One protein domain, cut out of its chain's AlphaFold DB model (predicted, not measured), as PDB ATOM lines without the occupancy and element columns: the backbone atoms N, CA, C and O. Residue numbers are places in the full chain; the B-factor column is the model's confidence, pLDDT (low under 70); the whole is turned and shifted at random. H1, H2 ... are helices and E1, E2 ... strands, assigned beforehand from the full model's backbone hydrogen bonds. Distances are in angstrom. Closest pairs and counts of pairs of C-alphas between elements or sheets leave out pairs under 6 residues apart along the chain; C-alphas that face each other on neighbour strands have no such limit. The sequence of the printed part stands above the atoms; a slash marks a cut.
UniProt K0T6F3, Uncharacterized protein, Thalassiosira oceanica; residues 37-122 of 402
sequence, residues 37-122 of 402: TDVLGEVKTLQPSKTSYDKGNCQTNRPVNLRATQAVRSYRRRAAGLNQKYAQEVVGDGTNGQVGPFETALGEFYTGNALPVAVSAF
ATOM      1  N   THR A  37       4.044 -14.065 -61.791       56.06
ATOM      2  CA  THR A  37       4.004 -12.878 -60.953       56.06
ATOM      3  C   THR A  37       3.690 -13.402 -59.569       56.06
ATOM      4  O   THR A  37       2.569 -13.837 -59.296       56.06
ATOM      5  N   ASP A  38       4.708 -13.467 -58.718       72.38
ATOM      6  CA  ASP A  38       4.502 -13.874 -57.337       72.38
ATOM      7  C   ASP A  38       3.456 -12.953 -56.685       72.38
ATOM      8  O   ASP A  38       3.277 -11.783 -57.054       72.38
ATOM      9  N   VAL A  39       2.710 -13.495 -55.724       75.44
ATOM     10  CA  VAL A  39       1.715 -12.735 -54.964       75.44
ATOM     11  C   VAL A  39       2.208 -12.615 -53.535       75.44
ATOM     12  O   VAL A  39       2.136 -13.564 -52.760       75.44
ATOM     13  N   LEU A  40       2.651 -11.418 -53.161       81.44
ATOM     14  CA  LEU A  40       2.865 -11.067 -51.764       81.44
ATOM     15  C   LEU A  40       1.527 -10.622 -51.164       81.44
ATOM     16  O   LEU A  40       1.021  -9.568 -51.529       81.44
ATOM     17  N   GLY A  41       0.919 -11.407 -50.276       83.19
ATOM     18  CA  GLY A  41      -0.329 -11.037 -49.592       83.19
ATOM     19  C   GLY A  41      -0.089 -10.549 -48.163       83.19
ATOM     20  O   GLY A  41       0.724 -11.127 -47.451       83.19
ATOM     21  N   GLU A  42      -0.819  -9.526 -47.705       82.88
ATOM     22  CA  GLU A  42      -0.835  -9.142 -46.283       82.88
ATOM     23  C   GLU A  42      -2.263  -9.072 -45.735       82.88
ATOM     24  O   GLU A  42      -3.113  -8.352 -46.262       82.88
ATOM     25  N   VAL A  43      -2.509  -9.755 -44.612       84.00
ATOM     26  CA  VAL A  43      -3.784  -9.687 -43.889       84.00
ATOM     27  C   VAL A  43      -3.721  -8.631 -42.784       84.00
ATOM     28  O   VAL A  43      -2.876  -8.676 -41.887       84.00
ATOM     29  N   LYS A  44      -4.654  -7.677 -42.806       85.25
ATOM     30  CA  LYS A  44      -4.815  -6.646 -41.775       85.25
ATOM     31  C   LYS A  44      -6.175  -6.733 -41.114       85.25
ATOM     32  O   LYS A  44      -7.199  -6.679 -41.779       85.25
ATOM     33  N   THR A  45      -6.190  -6.717 -39.787       79.50
ATOM     34  CA  THR A  45      -7.433  -6.611 -39.016       79.50
ATOM     35  C   THR A  45      -7.667  -5.182 -38.532       79.50
ATOM     36  O   THR A  45      -6.713  -4.503 -38.132       79.50
ATOM     37  N   LEU A  46      -8.925  -4.752 -38.507       78.62
ATOM     38  CA  LEU A  46      -9.380  -3.504 -37.898       78.62
ATOM     39  C   LEU A  46     -10.185  -3.811 -36.628       78.62
ATOM     40  O   LEU A  46     -11.122  -4.606 -36.663       78.62
ATOM     41  N   GLN A  47      -9.807  -3.177 -35.516       74.75
ATOM     42  CA  GLN A  47     -10.559  -3.249 -34.262       74.75
ATOM     43  C   GLN A  47     -11.768  -2.307 -34.308       74.75
ATOM     44  O   GLN A  47     -11.649  -1.203 -34.854       74.75
ATOM     45  N   PRO A  48     -12.901  -2.685 -33.691       67.75
ATOM     46  CA  PRO A  48     -14.024  -1.781 -33.546       67.75
ATOM     47  C   PRO A  48     -13.602  -0.658 -32.596       67.75
ATOM     48  O   PRO A  48     -13.198  -0.898 -31.460       67.75
ATOM     49  N   SER A  49     -13.635   0.584 -33.065       66.75
ATOM     50  CA  SER A  49     -13.367   1.740 -32.212       66.75
ATOM     51  C   SER A  49     -14.123   2.952 -32.711       66.75
ATOM     52  O   SER A  49     -14.292   3.133 -33.917       66.75
ATOM     53  N   LYS A  50     -14.530   3.805 -31.769       63.81
ATOM     54  CA  LYS A  50     -15.260   5.034 -32.060       63.81
ATOM     55  C   LYS A  50     -14.535   5.869 -33.120       63.81
ATOM     56  O   LYS A  50     -15.140   6.244 -34.096       63.81
ATOM     57  N   THR A  51     -13.215   6.021 -33.052       64.06
ATOM     58  CA  THR A  51     -12.435   6.775 -34.054       64.06
ATOM     59  C   THR A  51     -12.252   6.083 -35.408       64.06
ATOM     60  O   THR A  51     -12.017   6.772 -36.395       64.06
ATOM     61  N   SER A  52     -12.327   4.747 -35.477       59.84
ATOM     62  CA  SER A  52     -12.218   4.012 -36.751       59.84
ATOM     63  C   SER A  52     -13.542   3.947 -37.515       59.84
ATOM     64  O   SER A  52     -13.523   3.673 -38.712       59.84
ATOM     65  N   TYR A  53     -14.664   4.182 -36.828       66.31
ATOM     66  CA  TYR A  53     -16.017   4.134 -37.392       66.31
ATOM     67  C   TYR A  53     -16.797   5.458 -37.235       66.31
ATOM     68  O   TYR A  53     -17.901   5.564 -37.764       66.31
ATOM     69  N   ASP A  54     -16.240   6.473 -36.561       59.19
ATOM     70  CA  ASP A  54     -16.794   7.831 -36.498       59.19
ATOM     71  C   ASP A  54     -16.305   8.680 -37.672       59.19
ATOM     72  O   ASP A  54     -15.131   8.657 -38.045       59.19
ATOM     73  N   LYS A  55     -17.222   9.539 -38.132       44.81
ATOM     74  CA  LYS A  55     -17.198  10.405 -39.322       44.81
ATOM     75  C   LYS A  55     -17.594   9.686 -40.605       44.81
ATOM     76  O   LYS A  55     -16.784   9.032 -41.243       44.81
ATOM     77  N   GLY A  56     -18.847   9.925 -41.002       47.44
ATOM     78  CA  GLY A  56     -19.311   9.811 -42.380       47.44
ATOM     79  C   GLY A  56     -18.893   8.516 -43.057       47.44
ATOM     80  O   GLY A  56     -18.059   8.572 -43.957       47.44
ATOM     81  N   ASN A  57     -19.504   7.398 -42.642       51.19
ATOM     82  CA  ASN A  57     -19.543   6.115 -43.358       51.19
ATOM     83  C   ASN A  57     -20.113   6.310 -44.778       51.19
ATOM     84  O   ASN A  57     -21.180   5.804 -45.128       51.19
ATOM     85  N   CYS A  58     -19.426   7.082 -45.614       53.88
ATOM     86  CA  CYS A  58     -19.719   7.174 -47.018       53.88
ATOM     87  C   CYS A  58     -19.315   5.824 -47.598       53.88
ATOM     88  O   CYS A  58     -18.212   5.319 -47.368       53.88
ATOM     89  N   GLN A  59     -20.231   5.204 -48.338       57.72
ATOM     90  CA  GLN A  59     -19.968   3.939 -49.025       57.72
ATOM     91  C   GLN A  59     -18.687   4.008 -49.883       57.72
ATOM     92  O   GLN A  59     -18.064   2.981 -50.139       57.72
ATOM     93  N   THR A  60     -18.278   5.224 -50.251       58.94
ATOM     94  CA  THR A  60     -17.083   5.588 -51.004       58.94
ATOM     95  C   THR A  60     -15.760   5.385 -50.256       58.94
ATOM     96  O   THR A  60     -14.771   5.071 -50.908       58.94
ATOM     97  N   ASN A  61     -15.694   5.530 -48.924       68.12
ATOM     98  CA  ASN A  61     -14.419   5.471 -48.190       68.12
ATOM     99  C   ASN A  61     -14.493   4.604 -46.927       68.12
ATOM    100  O   ASN A  61     -14.369   5.070 -45.795       68.12
ATOM    101  N   ARG A  62     -14.714   3.304 -47.138       78.94
ATOM    102  CA  ARG A  62     -14.842   2.324 -46.054       78.94
ATOM    103  C   ARG A  62     -13.557   2.236 -45.210       78.94
ATOM    104  O   ARG A  62     -12.473   2.118 -45.791       78.94
ATOM    105  N   PRO A  63     -13.649   2.144 -43.869       83.19
ATOM    106  CA  PRO A  63     -12.484   1.994 -42.987       83.19
ATOM    107  C   PRO A  63     -11.543   0.838 -43.370       83.19
ATOM    108  O   PRO A  63     -10.319   0.963 -43.300       83.19
ATOM    109  N   VAL A  64     -12.094  -0.278 -43.853       86.06
ATOM    110  CA  VAL A  64     -11.316  -1.422 -44.359       86.06
ATOM    111  C   VAL A  64     -10.509  -1.094 -45.623       86.06
ATOM    112  O   VAL A  64      -9.374  -1.551 -45.752       86.06
ATOM    113  N   ASN A  65     -11.023  -0.247 -46.520       88.81
ATOM    114  CA  ASN A  65     -10.291   0.203 -47.712       88.81
ATOM    115  C   ASN A  65      -9.161   1.172 -47.334       88.81
ATOM    116  O   ASN A  65      -8.052   1.082 -47.868       88.81
ATOM    117  N   LEU A  66      -9.404   2.049 -46.356       86.94
ATOM    118  CA  LEU A  66      -8.360   2.906 -45.792       86.94
ATOM    119  C   LEU A  66      -7.242   2.071 -45.165       86.94
ATOM    120  O   LEU A  66      -6.062   2.337 -45.397       86.94
ATOM    121  N   ARG A  67      -7.600   1.022 -44.418       87.12
ATOM    122  CA  ARG A  67      -6.634   0.101 -43.811       87.12
ATOM    123  C   ARG A  67      -5.800  -0.636 -44.860       87.12
ATOM    124  O   ARG A  67      -4.586  -0.728 -44.696       87.12
ATOM    125  N   ALA A  68      -6.427  -1.112 -45.934       89.38
ATOM    126  CA  ALA A  68      -5.729  -1.713 -47.069       89.38
ATOM    127  C   ALA A  68      -4.745  -0.725 -47.722       89.38
ATOM    128  O   ALA A  68      -3.570  -1.038 -47.906       89.38
ATOM    129  N   THR A  69      -5.184   0.511 -47.968       89.38
ATOM    130  CA  THR A  69      -4.335   1.576 -48.532       89.38
ATOM    131  C   THR A  69      -3.135   1.885 -47.633       89.38
ATOM    132  O   THR A  69      -2.018   2.088 -48.110       89.38
ATOM    133  N   GLN A  70      -3.336   1.904 -46.312       89.31
ATOM    134  CA  GLN A  70      -2.248   2.085 -45.351       89.31
ATOM    135  C   GLN A  70      -1.231   0.941 -45.404       89.31
ATOM    136  O   GLN A  70      -0.037   1.209 -45.274       89.31
ATOM    137  N   ALA A  71      -1.678  -0.304 -45.597       89.25
ATOM    138  CA  ALA A  71      -0.795  -1.460 -45.739       89.25
ATOM    139  C   ALA A  71       0.110  -1.311 -46.971       89.25
ATOM    140  O   ALA A  71       1.332  -1.318 -46.834       89.25
ATOM    141  N   VAL A  72      -0.477  -1.016 -48.135       90.44
ATOM    142  CA  VAL A  72       0.261  -0.756 -49.386       90.44
ATOM    143  C   VAL A  72       1.285   0.370 -49.204       90.44
ATOM    144  O   VAL A  72       2.469   0.213 -49.501       90.44
ATOM    145  N   ARG A  73       0.874   1.506 -48.620       92.06
ATOM    146  CA  ARG A  73       1.791   2.623 -48.315       92.06
ATOM    147  C   ARG A  73       2.887   2.236 -47.323       92.06
ATOM    148  O   ARG A  73       3.977   2.800 -47.363       92.06
ATOM    149  N   SER A  74       2.609   1.326 -46.392       91.88
ATOM    150  CA  SER A  74       3.604   0.843 -45.437       91.88
ATOM    151  C   SER A  74       4.681   0.013 -46.124       91.88
ATOM    152  O   SER A  74       5.848   0.190 -45.789       91.88
ATOM    153  N   TYR A  75       4.318  -0.865 -47.061       92.25
ATOM    154  CA  TYR A  75       5.302  -1.642 -47.818       92.25
ATOM    155  C   TYR A  75       6.160  -0.751 -48.703       92.25
ATOM    156  O   TYR A  75       7.379  -0.859 -48.637       92.25
ATOM    157  N   ARG A  76       5.555   0.204 -49.422       91.56
ATOM    158  CA  ARG A  76       6.316   1.179 -50.223       91.56
ATOM    159  C   ARG A  76       7.328   1.954 -49.385       91.56
ATOM    160  O   ARG A  76       8.502   1.986 -49.718       91.56
ATOM    161  N   ARG A  77       6.904   2.502 -48.239       92.56
ATOM    162  CA  ARG A  77       7.817   3.221 -47.332       92.56
ATOM    163  C   ARG A  77       8.938   2.338 -46.788       92.56
ATOM    164  O   ARG A  77      10.047   2.820 -46.601       92.56
ATOM    165  N   ARG A  78       8.659   1.061 -46.507       92.25
ATOM    166  CA  ARG A  78       9.687   0.116 -46.051       92.25
ATOM    167  C   ARG A  78      10.673  -0.216 -47.164       92.25
ATOM    168  O   ARG A  78      11.862  -0.221 -46.889       92.25
ATOM    169  N   ALA A  79      10.196  -0.442 -48.385       91.62
ATOM    170  CA  ALA A  79      11.053  -0.670 -49.544       91.62
ATOM    171  C   ALA A  79      11.956   0.545 -49.816       91.62
ATOM    172  O   ALA A  79      13.164   0.376 -49.923       91.62
ATOM    173  N   ALA A  80      11.408   1.763 -49.776       90.25
ATOM    174  CA  ALA A  80      12.192   2.996 -49.887       90.25
ATOM    175  C   ALA A  80      13.239   3.134 -48.764       90.25
ATOM    176  O   ALA A  80      14.394   3.463 -49.013       90.25
ATOM    177  N   GLY A  81      12.870   2.810 -47.519       90.44
ATOM    178  CA  GLY A  81      13.820   2.801 -46.402       90.44
ATOM    179  C   GLY A  81      14.928   1.750 -46.546       90.44
ATOM    180  O   GLY A  81      16.048   1.979 -46.096       90.44
ATOM    181  N   LEU A  82      14.644   0.606 -47.181       91.69
ATOM    182  CA  LEU A  82      15.654  -0.405 -47.507       91.69
ATOM    183  C   LEU A  82      16.569   0.061 -48.641       91.69
ATOM    184  O   LEU A  82      17.780  -0.099 -48.519       91.69
ATOM    185  N   ASN A  83      16.016   0.699 -49.677       91.81
ATOM    186  CA  ASN A  83      16.789   1.338 -50.743       91.81
ATOM    187  C   ASN A  83      17.780   2.356 -50.163       91.81
ATOM    188  O   ASN A  83      18.978   2.256 -50.406       91.81
ATOM    189  N   GLN A  84      17.311   3.261 -49.302       89.62
ATOM    190  CA  GLN A  84      18.165   4.266 -48.664       89.62
ATOM    191  C   GLN A  84      19.216   3.661 -47.718       89.62
ATOM    192  O   GLN A  84      20.220   4.301 -47.425       89.62
ATOM    193  N   LYS A  85      19.005   2.449 -47.197       91.81
ATOM    194  CA  LYS A  85      19.953   1.806 -46.276       91.81
ATOM    195  C   LYS A  85      20.999   0.954 -46.993       91.81
ATOM    196  O   LYS A  85      22.132   0.896 -46.529       91.81
ATOM    197  N   TYR A  86      20.604   0.261 -48.056       91.88
ATOM    198  CA  TYR A  86      21.401  -0.810 -48.659       91.88
ATOM    199  C   TYR A  86      21.701  -0.615 -50.148       91.88
ATOM    200  O   TYR A  86      22.439  -1.425 -50.690       91.88
ATOM    201  N   ALA A  87      21.128   0.400 -50.797       90.00
ATOM    202  CA  ALA A  87      21.343   0.703 -52.212       90.00
ATOM    203  C   ALA A  87      21.622   2.204 -52.428       90.00
ATOM    204  O   ALA A  87      21.133   2.810 -53.385       90.00
ATOM    205  N   GLN A  88      22.364   2.829 -51.507       85.56
ATOM    206  CA  GLN A  88      22.678   4.266 -51.547       85.56
ATOM    207  C   GLN A  88      23.440   4.658 -52.814       85.56
ATOM    208  O   GLN A  88      23.279   5.761 -53.315       85.56
ATOM    209  N   GLU A  89      24.233   3.748 -53.365       86.38
ATOM    210  CA  GLU A  89      24.935   3.911 -54.632       86.38
ATOM    211  C   GLU A  89      23.989   4.029 -55.837       86.38
ATOM    212  O   GLU A  89      24.352   4.645 -56.835       86.38
ATOM    213  N   VAL A  90      22.776   3.473 -55.738       85.44
ATOM    214  CA  VAL A  90      21.764   3.514 -56.803       85.44
ATOM    215  C   VAL A  90      20.795   4.674 -56.614       85.44
ATOM    216  O   VAL A  90      20.482   5.352 -57.582       85.44
ATOM    217  N   VAL A  91      20.283   4.886 -55.397       85.31
ATOM    218  CA  VAL A  91      19.254   5.913 -55.114       85.31
ATOM    219  C   VAL A  91      19.803   7.222 -54.546       85.31
ATOM    220  O   VAL A  91      19.060   8.200 -54.419       85.31
ATOM    221  N   GLY A  92      21.087   7.265 -54.193       83.00
ATOM    222  CA  GLY A  92      21.697   8.402 -53.516       83.00
ATOM    223  C   GLY A  92      21.059   8.672 -52.153       83.00
ATOM    224  O   GLY A  92      20.720   7.763 -51.392       83.00
ATOM    225  N   ASP A  93      20.857   9.954 -51.856       78.06
ATOM    226  CA  ASP A  93      20.180  10.434 -50.647       78.06
ATOM    227  C   ASP A  93      18.643  10.283 -50.692       78.06
ATOM    228  O   ASP A  93      17.961  10.597 -49.713       78.06
ATOM    229  N   GLY A  94      18.093   9.773 -51.801       73.31
ATOM    230  CA  GLY A  94      16.659   9.584 -52.019       73.31
ATOM    231  C   GLY A  94      15.908  10.831 -52.505       73.31
ATOM    232  O   GLY A  94      14.687  10.773 -52.649       73.31
ATOM    233  N   THR A  95      16.591  11.948 -52.783       75.44
ATOM    234  CA  THR A  95      15.948  13.185 -53.278       75.44
ATOM    235  C   THR A  95      15.764  13.212 -54.797       75.44
ATOM    236  O   THR A  95      14.886  13.909 -55.303       75.44
ATOM    237  N   ASN A  96      16.515  12.382 -55.524       76.06
ATOM    238  CA  ASN A  96      16.552  12.365 -56.991       76.06
ATOM    239  C   ASN A  96      15.364  11.642 -57.653       76.06
ATOM    240  O   ASN A  96      15.331  11.500 -58.873       76.06
ATOM    241  N   GLY A  97      14.406  11.132 -56.870       79.88
ATOM    242  CA  GLY A  97      13.241  10.399 -57.387       79.88
ATOM    243  C   GLY A  97      13.576   9.067 -58.074       79.88
ATOM    244  O   GLY A  97      12.706   8.477 -58.713       79.88
ATOM    245  N   GLN A  98      14.817   8.589 -57.955       83.25
ATOM    246  CA  GLN A  98      15.231   7.290 -58.474       83.25
ATOM    247  C   GLN A  98      14.594   6.166 -57.650       83.25
ATOM    248  O   GLN A  98      14.550   6.220 -56.422       83.25
ATOM    249  N   VAL A  99      14.090   5.142 -58.341       86.38
ATOM    250  CA  VAL A  99      13.492   3.957 -57.719       86.38
ATOM    251  C   VAL A  99      14.588   2.917 -57.532       86.38
ATOM    252  O   VAL A  99      15.178   2.450 -58.504       86.38
ATOM    253  N   GLY A 100      14.876   2.566 -56.281       89.50
ATOM    254  CA  GLY A 100      15.910   1.580 -55.968       89.50
ATOM    255  C   GLY A 100      15.421   0.131 -56.080       89.50
ATOM    256  O   GLY A 100      14.212  -0.120 -56.158       89.50
ATOM    257  N   PRO A 101      16.346  -0.841 -56.017       91.88
ATOM    258  CA  PRO A 101      16.080  -2.246 -56.323       91.88
ATOM    259  C   PRO A 101      14.964  -2.878 -55.477       91.88
ATOM    260  O   PRO A 101      14.190  -3.676 -55.997       91.88
ATOM    261  N   PHE A 102      14.808  -2.503 -54.201       91.69
ATOM    262  CA  PHE A 102      13.750  -3.049 -53.340       91.69
ATOM    263  C   PHE A 102      12.353  -2.546 -53.719       91.69
ATOM    264  O   PHE A 102      11.366  -3.265 -53.562       91.69
ATOM    265  N   GLU A 103      12.248  -1.308 -54.199       91.38
ATOM    266  CA  GLU A 103      10.981  -0.759 -54.696       91.38
ATOM    267  C   GLU A 103      10.630  -1.347 -56.061       91.38
ATOM    268  O   GLU A 103       9.467  -1.684 -56.281       91.38
ATOM    269  N   THR A 104      11.630  -1.546 -56.927       91.25
ATOM    270  CA  THR A 104      11.474  -2.252 -58.205       91.25
ATOM    271  C   THR A 104      10.987  -3.681 -57.984       91.25
ATOM    272  O   THR A 104       9.938  -4.042 -58.507       91.25
ATOM    273  N   ALA A 105      11.648  -4.449 -57.110       89.88
ATOM    274  CA  ALA A 105      11.232  -5.810 -56.765       89.88
ATOM    275  C   ALA A 105       9.816  -5.851 -56.161       89.88
ATOM    276  O   ALA A 105       9.013  -6.725 -56.481       89.88
ATOM    277  N   LEU A 106       9.450  -4.872 -55.321       89.69
ATOM    278  CA  LEU A 106       8.078  -4.761 -54.814       89.69
ATOM    279  C   LEU A 106       7.056  -4.475 -55.938       89.69
ATOM    280  O   LEU A 106       5.891  -4.860 -55.823       89.69
ATOM    281  N   GLY A 107       7.478  -3.789 -57.000       88.25
ATOM    282  CA  GLY A 107       6.684  -3.502 -58.192       88.25
ATOM    283  C   GLY A 107       6.494  -4.697 -59.133       88.25
ATOM    284  O   GLY A 107       5.548  -4.684 -59.916       88.25
ATOM    285  N   GLU A 108       7.329  -5.732 -59.037       87.94
ATOM    286  CA  GLU A 108       7.248  -6.936 -59.881       87.94
ATOM    287  C   GLU A 108       6.157  -7.923 -59.434       87.94
ATOM    288  O   GLU A 108       5.681  -8.738 -60.228       87.94
ATOM    289  N   PHE A 109       5.709  -7.840 -58.175       85.00
ATOM    290  CA  PHE A 109       4.590  -8.651 -57.691       85.00
ATOM    291  C   PHE A 109       3.305  -8.364 -58.477       85.00
ATOM    292  O   PHE A 109       3.071  -7.248 -58.938       85.00
ATOM    293  N   TYR A 110       2.396  -9.344 -58.528       77.81
ATOM    294  CA  TYR A 110       1.152  -9.297 -59.318       77.81
ATOM    295  C   TYR A 110       0.322  -8.005 -59.177       77.81
ATOM    296  O   TYR A 110      -0.365  -7.604 -60.115       77.81
ATOM    297  N   THR A 111       0.361  -7.342 -58.014       78.19
ATOM    298  CA  THR A 111      -0.397  -6.098 -57.776       78.19
ATOM    299  C   THR A 111       0.432  -4.813 -57.887       78.19
ATOM    300  O   THR A 111      -0.044  -3.744 -57.506       78.19
ATOM    301  N   GLY A 112       1.685  -4.889 -58.350       85.56
ATOM    302  CA  GLY A 112       2.672  -3.808 -58.208       85.56
ATOM    303  C   GLY A 112       2.976  -3.469 -56.740       85.56
ATOM    304  O   GLY A 112       3.409  -2.357 -56.405       85.56
ATOM    305  N   ASN A 113       2.595  -4.379 -55.838       87.94
ATOM    306  CA  ASN A 113       2.738  -4.277 -54.396       87.94
ATOM    307  C   ASN A 113       2.344  -5.573 -53.674       87.94
ATOM    308  O   ASN A 113       2.005  -6.583 -54.297       87.94
ATOM    309  N   ALA A 114       2.314  -5.495 -52.340       86.69
ATOM    310  CA  ALA A 114       1.588  -6.452 -51.528       86.69
ATOM    311  C   ALA A 114       0.068  -6.319 -51.758       86.69
ATOM    312  O   ALA A 114      -0.473  -5.216 -51.664       86.69
ATOM    313  N   LEU A 115      -0.617  -7.440 -51.997       87.81
ATOM    314  CA  LEU A 115      -2.072  -7.563 -52.058       87.81
ATOM    315  C   LEU A 115      -2.655  -7.402 -50.643       87.81
ATOM    316  O   LEU A 115      -2.487  -8.298 -49.807       87.81
ATOM    317  N   PRO A 116      -3.365  -6.301 -50.343       87.62
ATOM    318  CA  PRO A 116      -3.904  -6.086 -49.013       87.62
ATOM    319  C   PRO A 116      -5.244  -6.813 -48.840       87.62
ATOM    320  O   PRO A 116      -6.215  -6.555 -49.554       87.62
ATOM    321  N   VAL A 117      -5.330  -7.664 -47.824       89.56
ATOM    322  CA  VAL A 117      -6.576  -8.264 -47.335       89.56
ATOM    323  C   VAL A 117      -6.907  -7.613 -45.999       89.56
ATOM    324  O   VAL A 117      -6.440  -8.029 -44.940       89.56
ATOM    325  N   ALA A 118      -7.684  -6.535 -46.040       88.94
ATOM    326  CA  ALA A 118      -8.103  -5.814 -44.849       88.94
ATOM    327  C   ALA A 118      -9.511  -6.227 -44.427       88.94
ATOM    328  O   ALA A 118     -10.442  -6.274 -45.231       88.94
ATOM    329  N   VAL A 119      -9.642  -6.508 -43.139       85.88
ATOM    330  CA  VAL A 119     -10.791  -7.188 -42.571       85.88
ATOM    331  C   VAL A 119     -11.192  -6.537 -41.251       85.88
ATOM    332  O   VAL A 119     -10.360  -6.284 -40.382       85.88
ATOM    333  N   SER A 120     -12.475  -6.250 -41.103       82.81
ATOM    334  CA  SER A 120     -13.083  -5.593 -39.945       82.81
ATOM    335  C   SER A 120     -13.646  -6.606 -38.954       82.81
ATOM    336  O   SER A 120     -13.989  -7.731 -39.321       82.81
ATOM    337  N   ALA A 121     -13.788  -6.187 -37.697       74.94
ATOM    338  CA  ALA A 121     -14.411  -6.976 -36.638       74.94
ATOM    339  C   ALA A 121     -15.843  -7.439 -36.969       74.94
ATOM    340  O   ALA A 121     -16.267  -8.485 -36.489       74.94
ATOM    341  N   PHE A 122     -16.556  -6.713 -37.837       76.06
ATOM    342  CA  PHE A 122     -17.907  -7.064 -38.292       76.06
ATOM    343  C   PHE A 122     -17.923  -7.807 -39.630       76.06
ATOM    344  O   PHE A 122     -18.916  -7.769 -40.352       76.06
TER     345      PHE A 122
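What this domain is: This is residues 37 to 122 of the 402 residues of an uncharacterized protein of Thalassiosira oceanica (UniProt K0T6F3). A narrow ribbon of two parallel strands, E1 and E2, packs along the first part of one long helix, H2, while the short helix H4 packs on a later part of H2 and slants back along it. H2 runs along most of the longest axis; the four-residue helices H1 and H3 sit near its two ends, and the loop of residues 55 to 61 sticks out beyond its start. The printed part has 86 residues, with four named helices and two named strands in the order E1, H1, H2, H3, H4, E2, and its class is mixed, helices and strands. The whole is loose, with a radius of gyration of the C-alphas of 15.9 A, and elongated, spanning 46 by 28 by 20 A.

How they stand to each other: The sheet has two strands, E1, residues 41 to 46, and E2, residues 115 to 120, parallel neighbours whose directions differ by 20 degrees. N 44 and O 117 are 2.8 A apart, and N 119 and O 44 are 2.8 A apart, both within hydrogen-bond range. Helix H2, residues 63 to 86, has 12 pairs of C-alphas within 8 A with E2, the closest being those of Ala 68 and Pro 116, 5.1 A. With E1 it has 6 such pairs, the closest being the C-alphas of Leu 46 and Val 64, 7.1 A. Residues 76 to 83 of H2 alone touch H4, residues 101 to 108, where the closest C-alphas, of Ala 79 and Glu 103, are 5.2 A apart. H2 and H4 run opposite ways at a steep tilt of 37 degrees, only just steep. H1, residues 50 to 53, is close to H2 but not clearly touching, with the closest C-alphas, of Ser 52 and Pro 63, 6.6 A apart. H3, residues 88 to 91, is also close to H2 but not clearly touching, with the closest C-alphas, of Gln 84 and Val 91, 6.7 A apart. H3 and H4 are only just apart, at 8.1 A. E1, the four helices and E2 make a strand-helix-strand unit, two parallel neighbour strands with helices between them. In H2 and H4 every O i to N i+4 pair is within hydrogen-bond range; H1 and H3 are too short for such a pair.

Where its parts are: E1 begins with C-alpha 41 at (-0.329, -11.037, -49.592) and is 16.6 A long; E2 is 16.5 A long and ends with C-alpha 120 at (-13.083, -5.593, -39.945). H2 is 34.5 A long, from C-alpha 63 at (-12.484, 1.994, -42.987) to C-alpha 86 at (21.401, -0.810, -48.659). H4 is 10.6 A long, H1 5.5 A and H3 5.2 A.

The domain as a whole: The two C-alphas farthest apart, of Glu 89 and Phe 122, are 47.1 A apart. The printed part has no cut, and no link is long. The mean pLDDT of the printed part is 81.1; residue 37 and residues 48 to 61 are under 70.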